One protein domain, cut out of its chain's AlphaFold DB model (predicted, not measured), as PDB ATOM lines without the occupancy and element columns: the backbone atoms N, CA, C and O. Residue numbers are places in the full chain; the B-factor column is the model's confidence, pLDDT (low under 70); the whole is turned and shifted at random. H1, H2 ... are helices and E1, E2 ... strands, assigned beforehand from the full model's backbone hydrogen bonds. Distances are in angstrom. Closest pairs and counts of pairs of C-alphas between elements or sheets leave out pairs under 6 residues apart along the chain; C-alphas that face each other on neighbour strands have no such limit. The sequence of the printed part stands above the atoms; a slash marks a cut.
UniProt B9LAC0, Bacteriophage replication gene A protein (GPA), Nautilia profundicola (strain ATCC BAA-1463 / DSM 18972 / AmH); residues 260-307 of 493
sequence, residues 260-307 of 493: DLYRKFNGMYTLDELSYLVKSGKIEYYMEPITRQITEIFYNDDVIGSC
ATOM      1  N   ASP A 260     299.365 207.060 287.746       67.44
ATOM      2  CA  ASP A 260     300.042 208.262 288.220       67.44
ATOM      3  C   ASP A 260     301.476 208.327 287.698       67.44
ATOM      4  O   ASP A 260     301.857 209.375 287.191       67.44
ATOM      5  N   LEU A 261     302.213 207.209 287.697       71.94
ATOM      6  CA  LEU A 261     303.522 207.129 287.041       71.94
ATOM      7  C   LEU A 261     303.395 207.366 285.534       71.94
ATOM      8  O   LEU A 261     304.082 208.219 284.986       71.94
ATOM      9  N   TYR A 262     302.466 206.675 284.871       72.00
ATOM     10  CA  TYR A 262     302.225 206.838 283.433       72.00
ATOM     11  C   TYR A 262     301.941 208.293 283.033       72.00
ATOM     12  O   TYR A 262     302.449 208.783 282.025       72.00
ATOM     13  N   ARG A 263     301.177 209.026 283.849       67.50
ATOM     14  CA  ARG A 263     300.862 210.441 283.615       67.50
ATOM     15  C   ARG A 263     302.082 211.356 283.725       67.50
ATOM     16  O   ARG A 263     302.092 212.377 283.043       67.50
ATOM     17  N   LYS A 264     303.101 211.006 284.522       69.56
ATOM     18  CA  LYS A 264     304.340 211.801 284.651       69.56
ATOM     19  C   LYS A 264     305.152 211.824 283.360       69.56
ATOM     20  O   LYS A 264     305.754 212.840 283.048       69.56
ATOM     21  N   PHE A 265     305.082 210.754 282.572       66.44
ATOM     22  CA  PHE A 265     305.739 210.671 281.268       66.44
ATOM     23  C   PHE A 265     304.955 211.360 280.144       66.44
ATOM     24  O   PHE A 265     305.380 211.309 278.998       66.44
ATOM     25  N   ASN A 266     303.800 211.973 280.438       63.66
ATOM     26  CA  ASN A 266     302.986 212.759 279.504       63.66
ATOM     27  C   ASN A 266     302.772 212.114 278.115       63.66
ATOM     28  O   ASN A 266     302.740 212.796 277.094       63.66
ATOM     29  N   GLY A 267     302.626 210.786 278.071       63.06
ATOM     30  CA  GLY A 267     302.462 210.056 276.816       63.06
ATOM     31  C   GLY A 267     303.738 209.912 275.982       63.06
ATOM     32  O   GLY A 267     303.623 209.681 274.796       63.06
ATOM     33  N   MET A 268     304.942 210.018 276.542       66.31
ATOM     34  CA  MET A 268     306.179 209.661 275.821       66.31
ATOM     35  C   MET A 268     306.248 208.172 275.463       66.31
ATOM     36  O   MET A 268     306.856 207.803 274.466       66.31
ATOM     37  N   TYR A 269     305.616 207.329 276.277       69.56
ATOM     38  CA  TYR A 269     305.591 205.881 276.118       69.56
ATOM     39  C   TYR A 269     304.152 205.389 276.050       69.56
ATOM     40  O   TYR A 269     303.259 205.964 276.683       69.56
ATOM     41  N   THR A 270     303.938 204.278 275.353       72.62
ATOM     42  CA  THR A 270     302.729 203.471 275.545       72.62
ATOM     43  C   THR A 270     302.735 202.829 276.941       72.62
ATOM     44  O   THR A 270     303.748 202.790 277.650       72.62
ATOM     45  N   LEU A 271     301.578 202.345 277.398       73.56
ATOM     46  CA  LEU A 271     301.444 201.813 278.759       73.56
ATOM     47  C   LEU A 271     302.212 200.495 278.910       73.56
ATOM     48  O   LEU A 271     302.752 200.204 279.977       73.56
ATOM     49  N   ASP A 272     302.244 199.699 277.850       74.88
ATOM     50  CA  ASP A 272     302.999 198.462 277.723       74.88
ATOM     51  C   ASP A 272     304.508 198.715 277.677       74.88
ATOM     52  O   ASP A 272     305.222 198.095 278.469       74.88
ATOM     53  N   GLU A 273     304.987 199.668 276.870       77.81
ATOM     54  CA  GLU A 273     306.407 200.054 276.845       77.81
ATOM     55  C   GLU A 273     306.877 200.545 278.212       77.81
ATOM     56  O   GLU A 273     307.862 200.034 278.745       77.81
ATOM     57  N   LEU A 274     306.141 201.471 278.838       79.25
ATOM     58  CA  LEU A 274     306.502 201.967 280.165       79.25
ATOM     59  C   LEU A 274     306.487 200.838 281.202       79.25
ATOM     60  O   LEU A 274     307.354 200.763 282.070       79.25
ATOM     61  N   SER A 275     305.526 199.918 281.092       82.31
ATOM     62  CA  SER A 275     305.476 198.745 281.966       82.31
ATOM     63  C   SER A 275     306.670 197.821 281.784       82.31
ATOM     64  O   SER A 275     307.138 197.244 282.762       82.31
ATOM     65  N   TYR A 276     307.162 197.668 280.558       82.19
ATOM     66  CA  TYR A 276     308.363 196.900 280.269       82.19
ATOM     67  C   TYR A 276     309.621 197.588 280.809       82.19
ATOM     68  O   TYR A 276     310.433 196.939 281.468       82.19
ATOM     69  N   LEU A 277     309.764 198.899 280.606       81.50
ATOM     70  CA  LEU A 277     310.901 199.676 281.108       81.50
ATOM     71  C   LEU A 277     311.002 199.626 282.638       81.50
ATOM     72  O   LEU A 277     312.080 199.383 283.169       81.50
ATOM     73  N   VAL A 278     309.873 199.749 283.342       81.62
ATOM     74  CA  VAL A 278     309.843 199.633 284.808       81.62
ATOM     75  C   VAL A 278     310.160 198.209 285.268       81.62
ATOM     76  O   VAL A 278     310.936 198.010 286.194       81.62
ATOM     77  N   LYS A 279     309.597 197.182 284.615       82.38
ATOM     78  CA  LYS A 279     309.868 195.777 284.982       82.38
ATOM     79  C   LYS A 279     311.300 195.337 284.683       82.38
ATOM     80  O   LYS A 279     311.778 194.412 285.327       82.38
ATOM     81  N   SER A 280     311.943 195.949 283.690       82.31
ATOM     82  CA  SER A 280     313.336 195.674 283.322       82.31
ATOM     83  C   SER A 280     314.351 196.460 284.154       82.31
ATOM     84  O   SER A 280     315.544 196.269 283.947       82.31
ATOM     85  N   GLY A 281     313.901 197.323 285.074       80.62
ATOM     86  CA  GLY A 281     314.771 198.171 285.897       80.62
ATOM     87  C   GLY A 281     315.352 199.378 285.157       80.62
ATOM     88  O   GLY A 281     316.095 200.149 285.740       80.62
ATOM     89  N   LYS A 282     315.001 199.597 283.881       80.19
ATOM     90  CA  LYS A 282     315.462 200.781 283.134       80.19
ATOM     91  C   LYS A 282     314.848 202.071 283.659       80.19
ATOM     92  O   LYS A 282     315.467 203.124 283.561       80.19
ATOM     93  N   ILE A 283     313.610 201.989 284.152       80.25
ATOM     94  CA  ILE A 283     312.949 203.080 284.867       80.25
ATOM     95  C   ILE A 283     312.723 202.643 286.302       80.25
ATOM     96  O   ILE A 283     311.972 201.700 286.557       80.25
ATOM     97  N   GLU A 284     313.298 203.393 287.228       80.38
ATOM     98  CA  GLU A 284     313.073 203.229 288.656       80.38
ATOM     99  C   GLU A 284     312.360 204.458 289.206       80.38
ATOM    100  O   GLU A 284     312.416 205.547 288.634       80.38
ATOM    101  N   TYR A 285     311.610 204.294 290.290       80.38
ATOM    102  CA  TYR A 285     310.938 205.422 290.916       80.38
ATOM    103  C   TYR A 285     310.765 205.201 292.413       80.38
ATOM    104  O   TYR A 285     310.473 204.090 292.867       80.38
ATOM    105  N   TYR A 286     310.891 206.285 293.168       76.50
ATOM    106  CA  TYR A 286     310.692 206.289 294.609       76.50
ATOM    107  C   TYR A 286     309.280 206.726 294.952       76.50
ATOM    108  O   TYR A 286     308.648 207.531 294.261       76.50
ATOM    109  N   MET A 287     308.775 206.155 296.039       71.75
ATOM    110  CA  MET A 287     307.490 206.514 296.606       71.75
ATOM    111  C   MET A 287     307.667 206.857 298.069       71.75
ATOM    112  O   MET A 287     308.340 206.139 298.811       71.75
ATOM    113  N   GLU A 288     306.980 207.904 298.495       69.50
ATOM    114  CA  GLU A 288     306.866 208.204 299.910       69.50
ATOM    115  C   GLU A 288     306.072 207.081 300.620       69.50
ATOM    116  O   GLU A 288     305.016 206.686 300.129       69.50
ATOM    117  N   PRO A 289     306.523 206.523 301.757       57.94
ATOM    118  CA  PRO A 289     305.906 205.319 302.330       57.94
ATOM    119  C   PRO A 289     304.440 205.470 302.768       57.94
ATOM    120  O   PRO A 289     303.653 204.535 302.617       57.94
ATOM    121  N   ILE A 290     304.081 206.635 303.312       57.44
ATOM    122  CA  ILE A 290     302.746 206.915 303.872       57.44
ATOM    123  C   ILE A 290     301.782 207.282 302.742       57.44
ATOM    124  O   ILE A 290     300.775 206.633 302.508       57.44
ATOM    125  N   THR A 291     302.206 208.306 302.027       56.66
ATOM    126  CA  THR A 291     301.588 209.064 300.941       56.66
ATOM    127  C   THR A 291     301.525 208.292 299.623       56.66
ATOM    128  O   THR A 291     300.650 208.451 298.774       56.66
ATOM    129  N   ARG A 292     302.490 207.399 299.402       59.66
ATOM    130  CA  ARG A 292     302.649 206.620 298.165       59.66
ATOM    131  C   ARG A 292     302.696 207.476 296.903       59.66
ATOM    132  O   ARG A 292     302.506 206.930 295.805       59.66
ATOM    133  N   GLN A 293     302.915 208.782 297.058       62.81
ATOM    134  CA  GLN A 293     303.179 209.705 295.978       62.81
ATOM    135  C   GLN A 293     304.562 209.412 295.424       62.81
ATOM    136  O   GLN A 293     305.494 209.084 296.158       62.81
ATOM    137  N   ILE A 294     304.666 209.509 294.106       66.00
ATOM    138  CA  ILE A 294     305.926 209.331 293.400       66.00
ATOM    139  C   ILE A 294     306.743 210.598 293.613       66.00
ATOM    140  O   ILE A 294     306.307 211.676 293.206       66.00
ATOM    141  N   THR A 295     307.892 210.459 294.261       67.06
ATOM    142  CA  THR A 295     308.775 211.578 294.596       67.06
ATOM    143  C   THR A 295     309.827 211.781 293.520       67.06
ATOM    144  O   THR A 295     310.030 212.900 293.068       67.06
ATOM    145  N   GLU A 296     310.456 210.708 293.054       72.25
ATOM    146  CA  GLU A 296     311.575 210.773 292.113       72.25
ATOM    147  C   GLU A 296     311.481 209.644 291.090       72.25
ATOM    148  O   GLU A 296     311.003 208.551 291.403       72.25
ATOM    149  N   ILE A 297     311.915 209.925 289.862       75.00
ATOM    150  CA  ILE A 297     311.937 208.993 288.734       75.00
ATOM    151  C   ILE A 297     313.337 209.008 288.125       75.00
ATOM    152  O   ILE A 297     313.867 210.072 287.794       75.00
ATOM    153  N   PHE A 298     313.886 207.815 287.937       71.88
ATOM    154  CA  PHE A 298     315.217 207.553 287.420       71.88
ATOM    155  C   PHE A 298     315.122 206.797 286.094       71.88
ATOM    156  O   PHE A 298     314.257 205.933 285.930       71.88
ATOM    157  N   TYR A 299     316.008 207.110 285.153       75.06
ATOM    158  CA  TYR A 299     316.203 206.371 283.908       75.06
ATOM    159  C   TYR A 299     317.681 206.031 283.764       75.06
ATOM    160  O   TYR A 299     318.481 206.939 283.578       75.06
ATOM    161  N   ASN A 300     318.039 204.745 283.841       72.50
ATOM    162  CA  ASN A 300     319.439 204.287 283.854       72.50
ATOM    163  C   ASN A 300     320.326 205.129 284.804       72.50
ATOM    164  O   ASN A 300     321.321 205.697 284.369       72.50
ATOM    165  N   ASP A 301     319.920 205.246 286.072       68.19
ATOM    166  CA  ASP A 301     320.592 206.012 287.140       68.19
ATOM    167  C   ASP A 301     320.519 207.551 287.049       68.19
ATOM    168  O   ASP A 301     320.797 208.231 288.039       68.19
ATOM    169  N   ASP A 302     320.038 208.122 285.939       66.06
ATOM    170  CA  ASP A 302     319.827 209.568 285.808       66.06
ATOM    171  C   ASP A 302     318.446 209.999 286.321       66.06
ATOM    172  O   ASP A 302     317.414 209.423 285.961       66.06
ATOM    173  N   VAL A 303     318.394 211.072 287.120       63.81
ATOM    174  CA  VAL A 303     317.125 211.671 287.565       63.81
ATOM    175  C   VAL A 303     316.454 212.371 286.384       63.81
ATOM    176  O   VAL A 303     316.856 213.457 285.973       63.81
ATOM    177  N   ILE A 304     315.380 211.774 285.873       64.00
ATOM    178  CA  ILE A 304     314.582 212.331 284.768       64.00
ATOM    179  C   ILE A 304     313.338 213.083 285.248       64.00
ATOM    180  O   ILE A 304     312.677 213.769 284.469       64.00
ATOM    181  N   GLY A 305     313.006 212.977 286.533       56.28
ATOM    182  CA  GLY A 305     311.927 213.751 287.127       56.28
ATOM    183  C   GLY A 305     311.992 213.742 288.644       56.28
ATOM    184  O   GLY A 305     311.698 212.727 289.270       56.28
ATOM    185  N   SER A 306     312.313 214.889 289.240       45.44
ATOM    186  CA  SER A 306     312.069 215.147 290.656       45.44
ATOM    187  C   SER A 306     310.700 215.814 290.805       45.44
ATOM    188  O   SER A 306     310.421 216.875 290.244       45.44
ATOM    189  N   CYS A 307     309.797 215.196 291.565       44.25
ATOM    190  CA  CYS A 307     308.666 215.916 292.135       44.25
ATOM    191  C   CYS A 307     309.221 216.739 293.297       44.25
ATOM    192  O   CYS A 307     309.105 216.341 294.453       44.25
TER     193      CYS A 307
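Overview. This is residues 260 to 307 of the 493 residues of the protein "Bacteriophage replication gene A protein (GPA)" of Nautilia profundicola (strain ATCC BAA-1463 / DSM 18972 / AmH) (UniProt B9LAC0). A small antiparallel sheet of three strands, E1 - E2 - E3, makes a meander, each strand the neighbour of the one before; two short helices, H1 and H2, only graze it. The 48 printed residues run H1 H2 E1 E2 E3, mixed in class. The whole is compact, radius of gyration of the C-alphas 10.4 A, spanning 28 by 20 by 16 A.

Arrangement. H1, residues 260 to 264, and H2, residues 271 to 279, are close but not clearly touching: the closest C-alphas, Tyr 262 and Leu 271, are 6.9 A apart. Every O i to N i+4 pair in both is within hydrogen-bond range. E1, residues 283 to 287, and E2, residues 294 to 299, form a hairpin at 162 degrees, N 284 to O 298 3.0 A. E2 and E3, residues 302 to 306, form another at 156 degrees, N 297 to O 305 2.9 A.

Along the chain. H1, 6.6 A long, begins at C-alpha 260 (300.042, 208.262, 288.220). H2 measures 12.1 A, E1 13.4 A, E2 14.3 A. E3, 10.7 A, ends at C-alpha 306 (312.069, 215.147, 290.656).

Size, cuts and confidence. The farthest C-alphas, Thr 270 and Ile 290, are 28.5 A apart. The printed part has no cut and no long link. Model pLDDT is under 70 at 23 residues, among them 301 to 307.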